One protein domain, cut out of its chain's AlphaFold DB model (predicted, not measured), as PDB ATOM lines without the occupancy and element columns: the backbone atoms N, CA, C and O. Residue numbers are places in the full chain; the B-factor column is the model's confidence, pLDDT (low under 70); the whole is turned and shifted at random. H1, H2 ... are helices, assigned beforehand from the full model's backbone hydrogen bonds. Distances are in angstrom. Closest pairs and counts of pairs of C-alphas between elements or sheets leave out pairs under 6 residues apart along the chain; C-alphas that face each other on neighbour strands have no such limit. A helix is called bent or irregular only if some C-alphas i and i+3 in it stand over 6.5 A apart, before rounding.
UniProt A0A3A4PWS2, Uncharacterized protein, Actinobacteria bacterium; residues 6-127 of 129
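What this domain is: This is residues 6 to 127 of the 129 residues of an uncharacterized protein of Actinobacteria bacterium (UniProt A0A3A4PWS2). A loose, open frame of helices: H2 and H6 cross near their middles to make one side, H1 and H5 gather at one end, H3 is at the other, and H4 runs back across a hollow to reach H1. H7 lies beyond H6 and touches no helix, and its residues 117 to 122 stick out. The printed part has 122 residues with seven named helices, H1 to H7 in order, and no named strand; its class is all helix. It is only just loose, close to compact, with a radius of gyration of the C-alphas of 16.8 A and spans of 42 by 34 by 29 A.

Where its parts are: H1 holds residues 6 to 17 and begins at C-alpha 6 (80.024, 212.384, 168.304). H2, residues 20 to 39, is 28.2 A long from first to last C-alpha. H3 holds residues 43 to 51. H4, residues 54 to 75, is the longest helix by residues and measures 26.3 A. It is irregular, with C-alphas 67 and 70 at 7.2 A, and has a kink of 68 degrees near residue 69. H5 holds residues 78 to 88. H6, residues 91 to 109, is 26.7 A long and ends at C-alpha 109 (68.007, 220.785, 138.656). H7, residues 117 to 125, ends at C-alpha 125 (81.628, 204.361, 121.711).

How they stand to each other: H2 and H6 touch at a steep tilt of 51 degrees, the same way; their closest C-alphas, of Ala 31 and Lys 102, are 4.9 A apart. With residues 20 to 23 alone H2 touches H5 at a shallow tilt of 31 degrees, the same way, closest at the C-alphas of Val 20 and Ser 85, 5.0 A. H1 and H2 only just touch, with 3 pairs of C-alphas within 8 A, and only at the corner. H1 touches H4 through residues 72 to 75 of H4 alone, closest at the C-alphas of Val 11 and Leu 75, 5.9 A, about perpendicular at 76 degrees. H3 touches residues 108 to 109 of H6, closest at the C-alphas of Arg 49 and Leu 109, 7.0 A. H4 is apart from H2 and from H6, and H7 is apart from H6. The helix packing is mostly crossed, with one shallow tilt among four touching pairs. In H1, H2, H3, H5, H6 and H7 every O i to N i+4 pair is within hydrogen-bond range; in H4, 14 of 18 are.

The domain as a whole: The C-alphas of Ala 6 and Gly 126, the two farthest apart, are 49.0 A from each other. The printed part has no cut. No link is long; the link from H6 to H7, 7 residues, is short, and the others are tight. Residues 54 to 64, which belong to H4, stand free. The mean pLDDT of the printed part is 76.0, and 40 residues are under 70, among them residues 49 to 62 and 110 to 127.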
ATOM      1  N   ALA A   6      78.709 212.041 167.772       78.75
ATOM      2  CA  ALA A   6      80.024 212.384 168.304       78.75
ATOM      3  C   ALA A   6      81.181 211.949 167.384       78.75
ATOM      4  O   ALA A   6      82.194 212.647 167.305       78.75
ATOM      5  N   GLU A   7      81.051 210.832 166.660       74.88
ATOM      6  CA  GLU A   7      82.046 210.390 165.673       74.88
ATOM      7  C   GLU A   7      82.054 211.303 164.442       74.88
ATOM      8  O   GLU A   7      83.127 211.684 163.970       74.88
ATOM      9  N   VAL A   8      80.881 211.740 163.969       77.62
ATOM     10  CA  VAL A   8      80.784 212.729 162.878       77.62
ATOM     11  C   VAL A   8      81.470 214.029 163.278       77.62
ATOM     12  O   VAL A   8      82.315 214.532 162.538       77.62
ATOM     13  N   PHE A   9      81.168 214.543 164.474       81.75
ATOM     14  CA  PHE A   9      81.788 215.763 164.986       81.75
ATOM     15  C   PHE A   9      83.309 215.642 165.085       81.75
ATOM     16  O   PHE A   9      84.013 216.574 164.699       81.75
ATOM     17  N   LYS A  10      83.837 214.498 165.537       82.12
ATOM     18  CA  LYS A  10      85.289 214.253 165.575       82.12
ATOM     19  C   LYS A  10      85.919 214.295 164.187       82.12
ATOM     20  O   LYS A  10      86.955 214.937 164.009       82.12
ATOM     21  N   VAL A  11      85.292 213.662 163.196       81.88
ATOM     22  CA  VAL A  11      85.772 213.691 161.805       81.88
ATOM     23  C   VAL A  11      85.726 215.112 161.245       81.88
ATOM     24  O   VAL A  11      86.708 215.562 160.652       81.88
ATOM     25  N   MET A  12      84.644 215.859 161.485       83.69
ATOM     26  CA  MET A  12      84.536 217.258 161.058       83.69
ATOM     27  C   MET A  12      85.586 218.146 161.729       83.69
ATOM     28  O   MET A  12      86.234 218.946 161.057       83.69
ATOM     29  N   GLN A  13      85.816 217.975 163.031       85.44
ATOM     30  CA  GLN A  13      86.848 218.705 163.761       85.44
ATOM     31  C   GLN A  13      88.252 218.391 163.217       85.44
ATOM     32  O   GLN A  13      89.076 219.294 163.063       85.44
ATOM     33  N   CYS A  14      88.523 217.126 162.885       84.69
ATOM     34  CA  CYS A  14      89.780 216.703 162.270       84.69
ATOM     35  C   CYS A  14      89.957 217.304 160.864       84.69
ATOM     36  O   CYS A  14      91.022 217.838 160.542       84.69
ATOM     37  N   ALA A  15      88.903 217.297 160.047       84.94
ATOM     38  CA  ALA A  15      88.898 217.907 158.721       84.94
ATOM     39  C   ALA A  15      89.117 219.430 158.785       84.94
ATOM     40  O   ALA A  15      89.912 219.965 158.008       84.94
ATOM     41  N   TYR A  16      88.474 220.116 159.736       87.00
ATOM     42  CA  TYR A  16      88.663 221.545 159.989       87.00
ATOM     43  C   TYR A  16      90.115 221.860 160.350       87.00
ATOM     44  O   TYR A  16      90.772 222.652 159.682       87.00
ATOM     45  N   ARG A  17      90.664 221.163 161.355       88.69
ATOM     46  CA  ARG A  17      92.042 221.370 161.823       88.69
ATOM     47  C   ARG A  17      93.086 221.187 160.719       88.69
ATOM     48  O   ARG A  17      94.146 221.802 160.769       88.69
ATOM     49  N   ASN A  18      92.804 220.334 159.737       87.94
ATOM     50  CA  ASN A  18      93.704 220.053 158.622       87.94
ATOM     51  C   ASN A  18      93.385 220.872 157.351       87.94
ATOM     52  O   ASN A  18      93.947 220.593 156.287       87.94
ATOM     53  N   GLY A  19      92.500 221.873 157.442       85.50
ATOM     54  CA  GLY A  19      92.140 222.777 156.342       85.50
ATOM     55  C   GLY A  19      91.380 222.101 155.198       85.50
ATOM     56  O   GLY A  19      91.317 222.634 154.093       85.50
ATOM     57  N   VAL A  20      90.840 220.899 155.427       88.19
ATOM     58  CA  VAL A  20      90.068 220.151 154.423       88.19
ATOM     59  C   VAL A  20      88.713 220.816 154.210       88.19
ATOM     60  O   VAL A  20      88.290 220.972 153.067       88.19
ATOM     61  N   LEU A  21      88.053 221.240 155.297       86.50
ATOM     62  CA  LEU A  21      86.748 221.899 155.207       86.50
ATOM     63  C   LEU A  21      86.834 223.223 154.448       86.50
ATOM     64  O   LEU A  21      86.026 223.441 153.555       86.50
ATOM     65  N   ASP A  22      87.839 224.053 154.722       88.31
ATOM     66  CA  ASP A  22      87.996 225.346 154.044       88.31
ATOM     67  C   ASP A  22      88.151 225.168 152.528       88.31
ATOM     68  O   ASP A  22      87.468 225.813 151.732       88.31
ATOM     69  N   LYS A  23      88.993 224.215 152.109       88.25
ATOM     70  CA  LYS A  23      89.185 223.876 150.690       88.25
ATOM     71  C   LYS A  23      87.911 223.335 150.057       88.25
ATOM     72  O   LYS A  23      87.606 223.652 148.908       88.25
ATOM     73  N   PHE A  24      87.165 222.522 150.799       86.31
ATOM     74  CA  PHE A  24      85.897 221.983 150.335       86.31
ATOM     75  C   PHE A  24      84.836 223.076 150.157       86.31
ATOM     76  O   PHE A  24      84.115 223.046 149.164       86.31
ATOM     77  N   MET A  25      84.786 224.072 151.047       85.25
ATOM     78  CA  MET A  25      83.885 225.225 150.912       85.25
ATOM     79  C   MET A  25      84.212 226.063 149.673       85.25
ATOM     80  O   MET A  25      83.302 226.459 148.950       85.25
ATOM     81  N   VAL A  26      85.497 226.264 149.362       90.69
ATOM     82  CA  VAL A  26      85.911 226.932 148.112       90.69
ATOM     83  C   VAL A  26      85.463 226.137 146.881       90.69
ATOM     84  O   VAL A  26      84.930 226.714 145.939       90.69
ATOM     85  N   ILE A  27      85.632 224.810 146.893       89.56
ATOM     86  CA  ILE A  27      85.170 223.931 145.804       89.56
ATOM     87  C   ILE A  27      83.651 224.017 145.627       89.56
ATOM     88  O   ILE A  27      83.178 224.079 144.494       89.56
ATOM     89  N   GLN A  28      82.893 224.021 146.728       86.38
ATOM     90  CA  GLN A  28      81.442 224.189 146.682       86.38
ATOM     91  C   GLN A  28      81.049 225.539 146.089       86.38
ATOM     92  O   GLN A  28      80.215 225.566 145.191       86.38
ATOM     93  N   GLY A  29      81.672 226.632 146.539       86.44
ATOM     94  CA  GLY A  29      81.421 227.970 146.004       86.44
ATOM     95  C   GLY A  29      81.639 228.034 144.493       86.44
ATOM     96  O   GLY A  29      80.729 228.403 143.758       86.44
ATOM     97  N   GLU A  30      82.793 227.557 144.015       90.31
ATOM     98  CA  GLU A  30      83.106 227.510 142.577       90.31
ATOM     99  C   GLU A  30      82.119 226.638 141.786       90.31
ATOM    100  O   GLU A  30      81.747 226.971 140.660       90.31
ATOM    101  N   ALA A  31      81.681 225.511 142.356       87.19
ATOM    102  CA  ALA A  31      80.696 224.650 141.715       87.19
ATOM    103  C   ALA A  31      79.328 225.335 141.611       87.19
ATOM    104  O   ALA A  31      78.712 225.279 140.551       87.19
ATOM    105  N   LEU A  32      78.869 225.996 142.675       86.25
ATOM    106  CA  LEU A  32      77.591 226.710 142.701       86.25
ATOM    107  C   LEU A  32      77.591 227.896 141.731       86.25
ATOM    108  O   LEU A  32      76.652 228.034 140.952       86.25
ATOM    109  N   GLU A  33      78.663 228.690 141.706       87.94
ATOM    110  CA  GLU A  33      78.834 229.779 140.736       87.94
ATOM    111  C   GLU A  33      78.774 229.261 139.292       87.94
ATOM    112  O   GLU A  33      78.076 229.829 138.450       87.94
ATOM    113  N   ALA A  34      79.444 228.137 139.009       86.56
ATOM    114  CA  ALA A  34      79.408 227.513 137.689       86.56
ATOM    115  C   ALA A  34      78.006 227.000 137.314       86.56
ATOM    116  O   ALA A  34      77.602 227.119 136.158       86.56
ATOM    117  N   VAL A  35      77.253 226.447 138.272       85.75
ATOM    118  CA  VAL A  35      75.864 226.018 138.046       85.75
ATOM    119  C   VAL A  35      74.967 227.218 137.757       85.75
ATOM    120  O   VAL A  35      74.199 227.172 136.802       85.75
ATOM    121  N   MET A  36      75.072 228.290 138.545       85.00
ATOM    122  CA  MET A  36      74.283 229.510 138.349       85.00
ATOM    123  C   MET A  36      74.538 230.125 136.971       85.00
ATOM    124  O   MET A  36      73.592 230.510 136.285       85.00
ATOM    125  N   ALA A  37      75.802 230.156 136.540       85.81
ATOM    126  CA  ALA A  37      76.184 230.647 135.221       85.81
ATOM    127  C   ALA A  37      75.624 229.783 134.074       85.81
ATOM    128  O   ALA A  37      75.213 230.322 133.050       85.81
ATOM    129  N   GLU A  38      75.599 228.455 134.228       85.38
ATOM    130  CA  GLU A  38      75.163 227.526 133.174       85.38
ATOM    131  C   GLU A  38      73.640 227.355 133.106       85.38
ATOM    132  O   GLU A  38      73.071 227.315 132.018       85.38
ATOM    133  N   ALA A  39      72.968 227.279 134.254       79.06
ATOM    134  CA  ALA A  39      71.516 227.135 134.333       79.06
ATOM    135  C   ALA A  39      70.771 228.481 134.266       79.06
ATOM    136  O   ALA A  39      69.544 228.484 134.179       79.06
ATOM    137  N   ASN A  40      71.495 229.608 134.288       79.69
ATOM    138  CA  ASN A  40      70.945 230.967 134.310       79.69
ATOM    139  C   ASN A  40      69.918 231.169 135.442       79.69
ATOM    140  O   ASN A  40      68.845 231.741 135.243       79.69
ATOM    141  N   VAL A  41      70.247 230.656 136.629       78.12
ATOM    142  CA  VAL A  41      69.424 230.736 137.845       78.12
ATOM    143  C   VAL A  41      70.157 231.521 138.924       78.12
ATOM    144  O   VAL A  41      71.388 231.494 138.998       78.12
ATOM    145  N   ASN A  42      69.412 232.219 139.780       80.69
ATOM    146  CA  ASN A  42      70.006 232.882 140.938       80.69
ATOM    147  C   ASN A  42      70.174 231.892 142.115       80.69
ATOM    148  O   ASN A  42      69.591 230.808 142.125       80.69
ATOM    149  N   MET A  43      70.979 232.261 143.120       74.31
ATOM    150  CA  MET A  43      71.243 231.402 144.287       74.31
ATOM    151  C   MET A  43      69.962 231.068 145.072       74.31
ATOM    152  O   MET A  43      69.840 229.969 145.600       74.31
ATOM    153  N   GLY A  44      69.000 231.993 145.136       71.19
ATOM    154  CA  GLY A  44      67.721 231.766 145.812       71.19
ATOM    155  C   GLY A  44      66.889 230.681 145.127       71.19
ATOM    156  O   GLY A  44      66.402 229.769 145.788       71.19
ATOM    157  N   ASP A  45      66.805 230.722 143.798       71.44
ATOM    158  CA  ASP A  45      66.112 229.712 142.991       71.44
ATOM    159  C   ASP A  45      66.787 228.341 143.109       71.44
ATOM    160  O   ASP A  45      66.116 227.310 143.168       71.44
ATOM    161  N   LEU A  46      68.122 228.332 143.169       73.12
ATOM    162  CA  LEU A  46      68.912 227.121 143.355       73.12
ATOM    163  C   LEU A  46      68.627 226.471 144.715       73.12
ATOM    164  O   LEU A  46      68.375 225.270 144.779       73.12
ATOM    165  N   LEU A  47      68.639 227.267 145.788       72.00
ATOM    166  CA  LEU A  47      68.361 226.801 147.146       72.00
ATOM    167  C   LEU A  47      66.929 226.282 147.280       72.00
ATOM    168  O   LEU A  47      66.744 225.198 147.821       72.00
ATOM    169  N   ASN A  48      65.943 226.989 146.721       71.06
ATOM    170  CA  ASN A  48      64.543 226.555 146.753       71.06
ATOM    171  C   ASN A  48      64.351 225.184 146.082       71.06
ATOM    172  O   ASN A  48      63.700 224.307 146.641       71.06
ATOM    173  N   ARG A  49      64.978 224.957 144.921       67.94
ATOM    174  CA  ARG A  49      64.921 223.654 144.230       67.94
ATOM    175  C   ARG A  49      65.670 222.545 144.965       67.94
ATOM    176  O   ARG A  49      65.298 221.381 144.866       67.94
ATOM    177  N   MET A  50      66.750 222.881 145.668       66.44
ATOM    178  CA  MET A  50      67.469 221.912 146.497       66.44
ATOM    179  C   MET A  50      66.675 221.528 147.750       66.44
ATOM    180  O   MET A  50      66.757 220.378 148.176       66.44
ATOM    181  N   ASP A  51      65.899 222.457 148.310       66.19
ATOM    182  CA  ASP A  51      65.059 222.224 149.491       66.19
ATOM    183  C   ASP A  51      63.868 221.300 149.170       66.19
ATOM    184  O   ASP A  51      63.542 220.395 149.940       66.19
ATOM    185  N   GLU A  52      63.300 221.413 147.964       62.09
ATOM    186  CA  GLU A  52      62.252 220.506 147.463       62.09
ATOM    187  C   GLU A  52      62.720 219.035 147.337       62.09
ATOM    188  O   GLU A  52      61.899 218.118 147.353       62.09
ATOM    189  N   ALA A  53      64.033 218.769 147.296       57.69
ATOM    190  CA  ALA A  53      64.614 217.421 147.211       57.69
ATOM    191  C   ALA A  53      64.866 216.740 148.582       57.69
ATOM    192  O   ALA A  53      65.566 215.717 148.653       57.69
ATOM    193  N   GLY A  54      64.338 217.312 149.672       56.59
ATOM    194  CA  GLY A  54      64.721 217.028 151.060       56.59
ATOM    195  C   GLY A  54      64.659 215.559 151.497       56.59
ATOM    196  O   GLY A  54      65.660 215.025 151.974       56.59
ATOM    197  N   GLU A  55      63.532 214.861 151.325       59.81
ATOM    198  CA  GLU A  55      63.374 213.516 151.913       59.81
ATOM    199  C   GLU A  55      64.250 212.448 151.246       59.81
ATOM    200  O   GLU A  55      64.936 211.681 151.927       59.81
ATOM    201  N   GLU A  56      64.288 212.402 149.911       61.75
ATOM    202  CA  GLU A  56      65.077 211.389 149.203       61.75
ATOM    203  C   GLU A  56      66.583 211.596 149.428       61.75
ATOM    204  O   GLU A  56      67.350 210.638 149.581       61.75
ATOM    205  N   THR A  57      67.013 212.857 149.480       62.91
ATOM    206  CA  THR A  57      68.411 213.221 149.708       62.91
ATOM    207  C   THR A  57      68.851 212.834 151.113       62.91
ATOM    208  O   THR A  57      69.900 212.205 151.260       62.91
ATOM    209  N   VAL A  58      68.025 213.108 152.130       61.12
ATOM    210  CA  VAL A  58      68.286 212.695 153.517       61.12
ATOM    211  C   VAL A  58      68.385 211.173 153.616       61.12
ATOM    212  O   VAL A  58      69.374 210.662 154.139       61.12
ATOM    213  N   MET A  59      67.456 210.425 153.012       64.88
ATOM    214  CA  MET A  59      67.513 208.957 153.011       64.88
ATOM    215  C   MET A  59      68.752 208.397 152.296       64.88
ATOM    216  O   MET A  59      69.294 207.359 152.688       64.88
ATOM    217  N   ARG A  60      69.207 209.040 151.213       67.62
ATOM    218  CA  ARG A  60      70.441 208.646 150.513       67.62
ATOM    219  C   ARG A  60      71.679 208.939 151.353       67.62
ATOM    220  O   ARG A  60      72.584 208.104 151.368       67.62
ATOM    221  N   ILE A  61      71.711 210.082 152.037       64.94
ATOM    222  CA  ILE A  61      72.787 210.442 152.963       64.94
ATOM    223  C   ILE A  61      72.835 209.428 154.105       64.94
ATOM    224  O   ILE A  61      73.893 208.845 154.311       64.94
ATOM    225  N   ASP A  62      71.708 209.102 154.738       65.19
ATOM    226  CA  ASP A  62      71.646 208.086 155.797       65.19
ATOM    227  C   ASP A  62      72.167 206.722 155.327       65.19
ATOM    228  O   ASP A  62      73.007 206.114 155.984       65.19
ATOM    229  N   ARG A  63      71.773 206.258 154.133       73.38
ATOM    230  CA  ARG A  63      72.289 204.993 153.572       73.38
ATOM    231  C   ARG A  63      73.785 205.034 153.266       73.38
ATOM    232  O   ARG A  63      74.465 204.011 153.381       73.38
ATOM    233  N   LEU A  64      74.292 206.172 152.792       69.88
ATOM    234  CA  LEU A  64      75.721 206.358 152.542       69.88
ATOM    235  C   LEU A  64      76.497 206.363 153.854       69.88
ATOM    236  O   LEU A  64      77.531 205.705 153.939       69.88
ATOM    237  N   LEU A  65      75.970 207.045 154.865       67.06
ATOM    238  CA  LEU A  65      76.511 207.097 156.211       67.06
ATOM    239  C   LEU A  65      76.521 205.700 156.844       67.06
ATOM    240  O   LEU A  65      77.581 205.237 157.247       67.06
ATOM    241  N   ASP A  66      75.425 204.949 156.807       71.88
ATOM    242  CA  ASP A  66      75.383 203.570 157.309       71.88
ATOM    243  C   ASP A  66      76.448 202.666 156.664       71.88
ATOM    244  O   ASP A  66      77.075 201.841 157.334       71.88
ATOM    245  N   ARG A  67      76.694 202.836 155.358       72.62
ATOM    246  CA  ARG A  67      77.751 202.106 154.635       72.62
ATOM    247  C   ARG A  67      79.154 202.617 154.949       72.62
ATOM    248  O   ARG A  67      80.100 201.832 154.932       72.62
ATOM    249  N   ALA A  68      79.294 203.911 155.213       68.56
ATOM    250  CA  ALA A  68      80.559 204.560 155.530       68.56
ATOM    251  C   ALA A  68      80.923 204.473 157.020       68.56
ATOM    252  O   ALA A  68      82.081 204.697 157.354       68.56
ATOM    253  N   GLY A  69      79.997 204.105 157.909       67.69
ATOM    254  CA  GLY A  69      80.213 204.006 159.356       67.69
ATOM    255  C   GLY A  69      81.481 203.232 159.752       67.69
ATOM    256  O   GLY A  69      82.280 203.746 160.532       67.69
ATOM    257  N   PRO A  70      81.773 202.053 159.167       70.44
ATOM    258  CA  PRO A  70      83.029 201.342 159.428       70.44
ATOM    259  C   PRO A  70      84.285 202.102 158.971       70.44
ATOM    260  O   PRO A  70      85.360 201.910 159.538       70.44
ATOM    261  N   LEU A  71      84.158 202.954 157.949       69.06
ATOM    262  CA  LEU A  71      85.238 203.781 157.411       69.06
ATOM    263  C   LEU A  71      85.444 205.077 158.210       69.06
ATOM    264  O   LEU A  71      86.562 205.586 158.231       69.06
ATOM    265  N   MET A  72      84.420 205.573 158.917       68.69
ATOM    266  CA  MET A  72      84.503 206.779 159.759       68.69
ATOM    267  C   MET A  72      85.605 206.678 160.819       68.69
ATOM    268  O   MET A  72      86.306 207.657 161.065       68.69
ATOM    269  N   LYS A  73      85.848 205.472 161.347       68.44
ATOM    270  CA  LYS A  73      86.945 205.173 162.287       68.44
ATOM    271  C   LYS A  73      88.353 205.381 161.724       68.44
ATOM    272  O   LYS A  73      89.311 205.358 162.481       68.44
ATOM    273  N   TYR A  74      88.499 205.513 160.408       69.50
ATOM    274  CA  TYR A  74      89.777 205.822 159.763       69.50
ATOM    275  C   TYR A  74      89.858 207.284 159.313       69.50
ATOM    276  O   TYR A  74      90.943 207.768 158.985       69.50
ATOM    277  N   LEU A  75      88.721 207.987 159.282       71.12
ATOM    278  CA  LEU A  75      88.629 209.388 158.879       71.12
ATOM    279  C   LEU A  75      88.970 210.349 160.027       71.12
ATOM    280  O   LEU A  75      89.285 211.506 159.770       71.12
ATOM    281  N   ASP A  76      88.995 209.887 161.277       70.00
ATOM    282  CA  ASP A  76      89.513 210.664 162.412       70.00
ATOM    283  C   ASP A  76      91.057 210.759 162.432       70.00
ATOM    284  O   ASP A  76      91.638 211.464 163.258       70.00
ATOM    285  N   ASN A  77      91.736 210.112 161.481       82.06
ATOM    286  CA  ASN A  77      93.188 210.081 161.391       82.06
ATOM    287  C   ASN A  77      93.762 211.357 160.748       82.06
ATOM    288  O   ASN A  77      93.648 211.577 159.539       82.06
ATOM    289  N   ASP A  78      94.503 212.144 161.535       82.50
ATOM    290  CA  ASP A  78      95.175 213.368 161.073       82.50
ATOM    291  C   ASP A  78      96.097 213.148 159.866       82.50
ATOM    292  O   ASP A  78      96.218 214.024 159.010       82.50
ATOM    293  N   ARG A  79      96.779 212.000 159.762       84.12
ATOM    294  CA  ARG A  79      97.669 211.733 158.619       84.12
ATOM    295  C   ARG A  79      96.869 211.572 157.337       84.12
ATOM    296  O   ARG A  79      97.265 212.112 156.307       84.12
ATOM    297  N   LEU A  80      95.743 210.866 157.414       83.62
ATOM    298  CA  LEU A  80      94.842 210.688 156.282       83.62
ATOM    299  C   LEU A  80      94.231 212.033 155.880       83.62
ATOM    300  O   LEU A  80      94.272 212.386 154.703       83.62
ATOM    301  N   MET A  81      93.784 212.833 156.849       86.31
ATOM    302  CA  MET A  81      93.243 214.171 156.595       86.31
ATOM    303  C   MET A  81      94.280 215.139 156.014       86.31
ATOM    304  O   MET A  81      93.954 215.916 155.120       86.31
ATOM    305  N   LYS A  82      95.553 215.060 156.419       87.12
ATOM    306  CA  LYS A  82      96.641 215.824 155.781       87.12
ATOM    307  C   LYS A  82      96.876 215.408 154.337       87.12
ATOM    308  O   LYS A  82      97.105 216.268 153.490       87.12
ATOM    309  N   VAL A  83      96.838 214.107 154.045       88.12
ATOM    310  CA  VAL A  83      96.961 213.613 152.668       88.12
ATOM    311  C   VAL A  83      95.771 214.077 151.836       88.12
ATOM    312  O   VAL A  83      95.980 214.628 150.760       88.12
ATOM    313  N   ALA A  84      94.547 213.952 152.353       85.56
ATOM    314  CA  ALA A  84      93.345 214.456 151.696       85.56
ATOM    315  C   ALA A  84      93.449 215.964 151.419       85.56
ATOM    316  O   ALA A  84      93.252 216.399 150.289       85.56
ATOM    317  N   SER A  85      93.868 216.750 152.414       88.56
ATOM    318  CA  SER A  85      94.097 218.192 152.278       88.56
ATOM    319  C   SER A  85      95.099 218.520 151.166       88.56
ATOM    320  O   SER A  85      94.837 219.400 150.350       88.56
ATOM    321  N   ARG A  86      96.214 217.783 151.078       89.94
ATOM    322  CA  ARG A  86      97.218 217.955 150.011       89.94
ATOM    323  C   ARG A  86      96.705 217.542 148.637       89.94
ATOM    324  O   ARG A  86      97.065 218.164 147.645       89.94
ATOM    325  N   LEU A  87      95.883 216.498 148.561       88.88
ATOM    326  CA  LEU A  87      95.252 216.097 147.304       88.88
ATOM    327  C   LEU A  87      94.306 217.187 146.798       88.88
ATOM    328  O   LEU A  87      94.291 217.448 145.600       88.88
ATOM    329  N   LEU A  88      93.574 217.858 147.692       87.38
ATOM    330  CA  LEU A  88      92.705 218.983 147.334       87.38
ATOM    331  C   LEU A  88      93.475 220.215 146.831       87.38
ATOM    332  O   LEU A  88      92.913 220.996 146.065       87.38
ATOM    333  N   ASP A  89      94.753 220.373 147.194       89.00
ATOM    334  CA  ASP A  89      95.610 221.445 146.657       89.00
ATOM    335  C   ASP A  89      96.007 221.213 145.197       89.00
ATOM    336  O   ASP A  89      96.416 222.140 144.493       89.00
ATOM    337  N   LEU A  90      95.889 219.976 144.709       91.94
ATOM    338  CA  LEU A  90      96.179 219.676 143.319       91.94
ATOM    339  C   LEU A  90      95.081 220.276 142.440       91.94
ATOM    340  O   LEU A  90      93.945 219.803 142.422       91.94
ATOM    341  N   VAL A  91      95.456 221.265 141.624       89.12
ATOM    342  CA  VAL A  91      94.593 221.885 140.602       89.12
ATOM    343  C   VAL A  91      93.752 220.871 139.806       89.12
ATOM    344  O   VAL A  91      92.553 221.116 139.661       89.12
ATOM    345  N   PRO A  92      94.287 219.737 139.297       90.75
ATOM    346  CA  PRO A  92      93.459 218.764 138.580       90.75
ATOM    347  C   PRO A  92      92.394 218.108 139.468       90.75
ATOM    348  O   PRO A  92      91.272 217.900 139.011       90.75
ATOM    349  N   VAL A  93      92.708 217.825 140.737       88.81
ATOM    350  CA  VAL A  93      91.754 217.245 141.694       88.81
ATOM    351  C   VAL A  93      90.668 218.259 142.020       88.81
ATOM    352  O   VAL A  93      89.486 217.935 141.914       88.81
ATOM    353  N   LYS A  94      91.055 219.504 142.315       87.81
ATOM    354  CA  LYS A  94      90.120 220.605 142.554       87.81
ATOM    355  C   LYS A  94      89.158 220.784 141.375       87.81
ATOM    356  O   LYS A  94      87.947 220.723 141.563       87.81
ATOM    357  N   LYS A  95      89.681 220.908 140.148       87.56
ATOM    358  CA  LYS A  95      88.866 221.051 138.924       87.56
ATOM    359  C   LYS A  95      87.920 219.874 138.709       87.56
ATOM    360  O   LYS A  95      86.761 220.075 138.361       87.56
ATOM    361  N   MET A  96      88.401 218.650 138.924       90.94
ATOM    362  CA  MET A  96      87.576 217.448 138.822       90.94
ATOM    363  C   MET A  96      86.437 217.458 139.849       90.94
ATOM    364  O   MET A  96      85.305 217.124 139.502       90.94
ATOM    365  N   MET A  97      86.708 217.852 141.096       88.44
ATOM    366  CA  MET A  97      85.679 217.937 142.134       88.44
ATOM    367  C   MET A  97      84.638 219.009 141.827       88.44
ATOM    368  O   MET A  97      83.449 218.710 141.897       88.44
ATOM    369  N   VAL A  98      85.070 220.205 141.412       89.38
ATOM    370  CA  VAL A  98      84.168 221.282 140.974       89.38
ATOM    371  C   VAL A  98      83.277 220.795 139.830       89.38
ATOM    372  O   VAL A  98      82.057 220.907 139.912       89.38
ATOM    373  N   ALA A  99      83.852 220.168 138.799       86.12
ATOM    374  CA  ALA A  99      83.090 219.657 137.661       86.12
ATOM    375  C   ALA A  99      82.081 218.567 138.061       86.12
ATOM    376  O   ALA A  99      80.934 218.592 137.618       86.12
ATOM    377  N   ASN A 100      82.481 217.621 138.913       87.06
ATOM    378  CA  ASN A 100      81.594 216.557 139.386       87.06
ATOM    379  C   ASN A 100      80.445 217.101 140.238       87.06
ATOM    380  O   ASN A 100      79.309 216.640 140.103       87.06
ATOM    381  N   MET A 101      80.733 218.082 141.090       85.25
ATOM    382  CA  MET A 101      79.740 218.723 141.941       85.25
ATOM    383  C   MET A 101      78.764 219.545 141.100       85.25
ATOM    384  O   MET A 101      77.561 219.311 141.186       85.25
ATOM    385  N   LYS A 102      79.275 220.374 140.181       87.06
ATOM    386  CA  LYS A 102      78.479 221.101 139.184       87.06
ATOM    387  C   LYS A 102      77.535 220.164 138.429       87.06
ATOM    388  O   LYS A 102      76.333 220.388 138.395       87.06
ATOM    389  N   ASN A 103      78.068 219.079 137.864       84.81
ATOM    390  CA  ASN A 103      77.279 218.117 137.095       84.81
ATOM    391  C   ASN A 103      76.219 217.415 137.951       84.81
ATOM    392  O   ASN A 103      75.140 217.112 137.453       84.81
ATOM    393  N   SER A 104      76.519 217.137 139.222       81.06
ATOM    394  CA  SER A 104      75.551 216.532 140.142       81.06
ATOM    395  C   SER A 104      74.398 217.486 140.440       81.06
ATOM    396  O   SER A 104      73.249 217.058 140.385       81.06
ATOM    397  N   ILE A 105      74.698 218.768 140.670       79.88
ATOM    398  CA  ILE A 105      73.699 219.803 140.956       79.88
ATOM    399  C   ILE A 105      72.862 220.117 139.707       79.88
ATOM    400  O   ILE A 105      71.636 220.129 139.773       79.88
ATOM    401  N   LEU A 106      73.487 220.299 138.539       80.31
ATOM    402  CA  LEU A 106      72.761 220.511 137.277       80.31
ATOM    403  C   LEU A 106      71.796 219.366 136.979       80.31
ATOM    404  O   LEU A 106      70.675 219.589 136.542       80.31
ATOM    405  N   LYS A 107      72.221 218.139 137.268       74.19
ATOM    406  CA  LYS A 107      71.410 216.944 137.072       74.19
ATOM    407  C   LYS A 107      70.215 216.867 138.020       74.19
ATOM    408  O   LYS A 107      69.167 216.382 137.612       74.19
ATOM    409  N   THR A 108      70.361 217.321 139.263       71.75
ATOM    410  CA  THR A 108      69.219 217.459 140.180       71.75
ATOM    411  C   THR A 108      68.292 218.601 139.771       71.75
ATOM    412  O   THR A 108      67.094 218.495 139.970       71.75
ATOM    413  N   LEU A 109      68.813 219.658 139.140       70.69
ATOM    414  CA  LEU A 109      68.007 220.785 138.656       70.69
ATOM    415  C   LEU A 109      67.234 220.491 137.366       70.69
ATOM    416  O   LEU A 109      66.300 221.226 137.049       70.69
ATOM    417  N   SER A 110      67.655 219.484 136.595       65.94
ATOM    418  CA  SER A 110      67.126 219.203 135.259       65.94
ATOM    419  C   SER A 110      66.076 218.085 135.213       65.94
ATOM    420  O   SER A 110      65.721 217.674 134.108       65.94
ATOM    421  N   ASP A 111      65.638 217.538 136.358       57.19
ATOM    422  CA  ASP A 111      64.703 216.391 136.480       57.19
ATOM    423  C   ASP A 111      65.050 215.176 135.593       57.19
ATOM    424  O   ASP A 111      64.244 214.279 135.333       57.19
ATOM    425  N   SER A 112      66.286 215.121 135.097       48.66
ATOM    426  CA  SER A 112      66.695 214.153 134.092       48.66
ATOM    427  C   SER A 112      67.286 212.935 134.803       48.66
ATOM    428  O   SER A 112      68.289 213.074 135.519       48.66
ATOM    429  N   PRO A 113      66.711 211.728 134.636       43.47
ATOM    430  CA  PRO A 113      67.197 210.543 135.324       43.47
ATOM    431  C   PRO A 113      68.669 210.273 134.975       43.47
ATOM    432  O   PRO A 113      69.135 210.620 133.885       43.47
ATOM    433  N   PRO A 114      69.448 209.663 135.891       48.03
ATOM    434  CA  PRO A 114      70.834 209.310 135.628       48.03
ATOM    435  C   PRO A 114      71.015 208.591 134.293       48.03
ATOM    436  O   PRO A 114      70.382 207.552 134.118       48.03
ATOM    437  N   PRO A 115      71.923 209.049 133.403       49.53
ATOM    438  CA  PRO A 115      72.354 208.194 132.312       49.53
ATOM    439  C   PRO A 115      72.954 206.942 132.945       49.53
ATOM    440  O   PRO A 115      73.837 207.027 133.815       49.53
ATOM    441  N   SER A 116      72.423 205.790 132.554       53.09
ATOM    442  CA  SER A 116      72.891 204.504 133.040       53.09
ATOM    443  C   SER A 116      74.362 204.313 132.647       53.09
ATOM    444  O   SER A 116      74.879 204.961 131.732       53.09
ATOM    445  N   LEU A 117      75.076 203.413 133.329       55.12
ATOM    446  CA  LEU A 117      76.438 203.037 132.917       55.12
ATOM    447  C   LEU A 117      76.486 202.596 131.442       55.12
ATOM    448  O   LEU A 117      77.475 202.862 130.760       55.12
ATOM    449  N   ALA A 118      75.396 202.010 130.936       59.25
ATOM    450  CA  ALA A 118      75.241 201.660 129.530       59.25
ATOM    451  C   ALA A 118      75.171 202.896 128.615       59.25
ATOM    452  O   ALA A 118      75.774 202.889 127.544       59.25
ATOM    453  N   ASP A 119      74.521 203.979 129.046       58.69
ATOM    454  CA  ASP A 119      74.432 205.226 128.272       58.69
ATOM    455  C   ASP A 119      75.769 205.968 128.237       58.69
ATOM    456  O   ASP A 119      76.165 206.495 127.197       58.69
ATOM    457  N   LYS A 120      76.527 205.938 129.340       64.75
ATOM    458  CA  LYS A 120      77.894 206.482 129.378       64.75
ATOM    459  C   LYS A 120      78.847 205.706 128.465       64.75
ATOM    460  O   LYS A 120      79.662 206.320 127.779       64.75
ATOM    461  N   LEU A 121      78.732 204.377 128.427       61.31
ATOM    462  CA  LEU A 121      79.518 203.528 127.524       61.31
ATOM    463  C   LEU A 121      79.130 203.748 126.058       61.31
ATOM    464  O   LEU A 121      80.008 203.896 125.214       61.31
ATOM    465  N   ARG A 122      77.833 203.859 125.750       63.19
ATOM    466  CA  ARG A 122      77.359 204.183 124.395       63.19
ATOM    467  C   ARG A 122      77.805 205.566 123.932       63.19
ATOM    468  O   ARG A 122      78.199 205.699 122.781       63.19
ATOM    469  N   ALA A 123      77.805 206.570 124.805       66.06
ATOM    470  CA  ALA A 123      78.279 207.912 124.466       66.06
ATOM    471  C   ALA A 123      79.790 207.959 124.175       66.06
ATOM    472  O   ALA A 123      80.233 208.761 123.357       66.06
ATOM    473  N   LEU A 124      80.582 207.091 124.816       64.88
ATOM    474  CA  LEU A 124      82.016 206.954 124.542       64.88
ATOM    475  C   LEU A 124      82.293 206.182 123.246       64.88
ATOM    476  O   LEU A 124      83.198 206.548 122.506       64.88
ATOM    477  N   VAL A 125      81.495 205.155 122.945       63.25
ATOM    478  CA  VAL A 125      81.628 204.361 121.711       63.25
ATOM    479  C   VAL A 125      81.060 205.105 120.492       63.25
ATOM    480  O   VAL A 125      81.608 205.004 119.402       63.25
ATOM    481  N   GLY A 126      80.014 205.918 120.668       49.12
ATOM    482  CA  GLY A 126      79.380 206.700 119.601       49.12
ATOM    483  C   GLY A 126      80.126 207.975 119.193       49.12
ATOM    484  O   GLY A 126      79.757 208.592 118.203       49.12
ATOM    485  N   LYS A 127      81.171 208.374 119.930       48.28
ATOM    486  CA  LYS A 127      82.045 209.511 119.579       48.28
ATOM    487  C   LYS A 127      83.293 209.102 118.785       48.28
ATOM    488  O   LYS A 127      84.129 209.956 118.508       48.28
TER     489      LYS A 127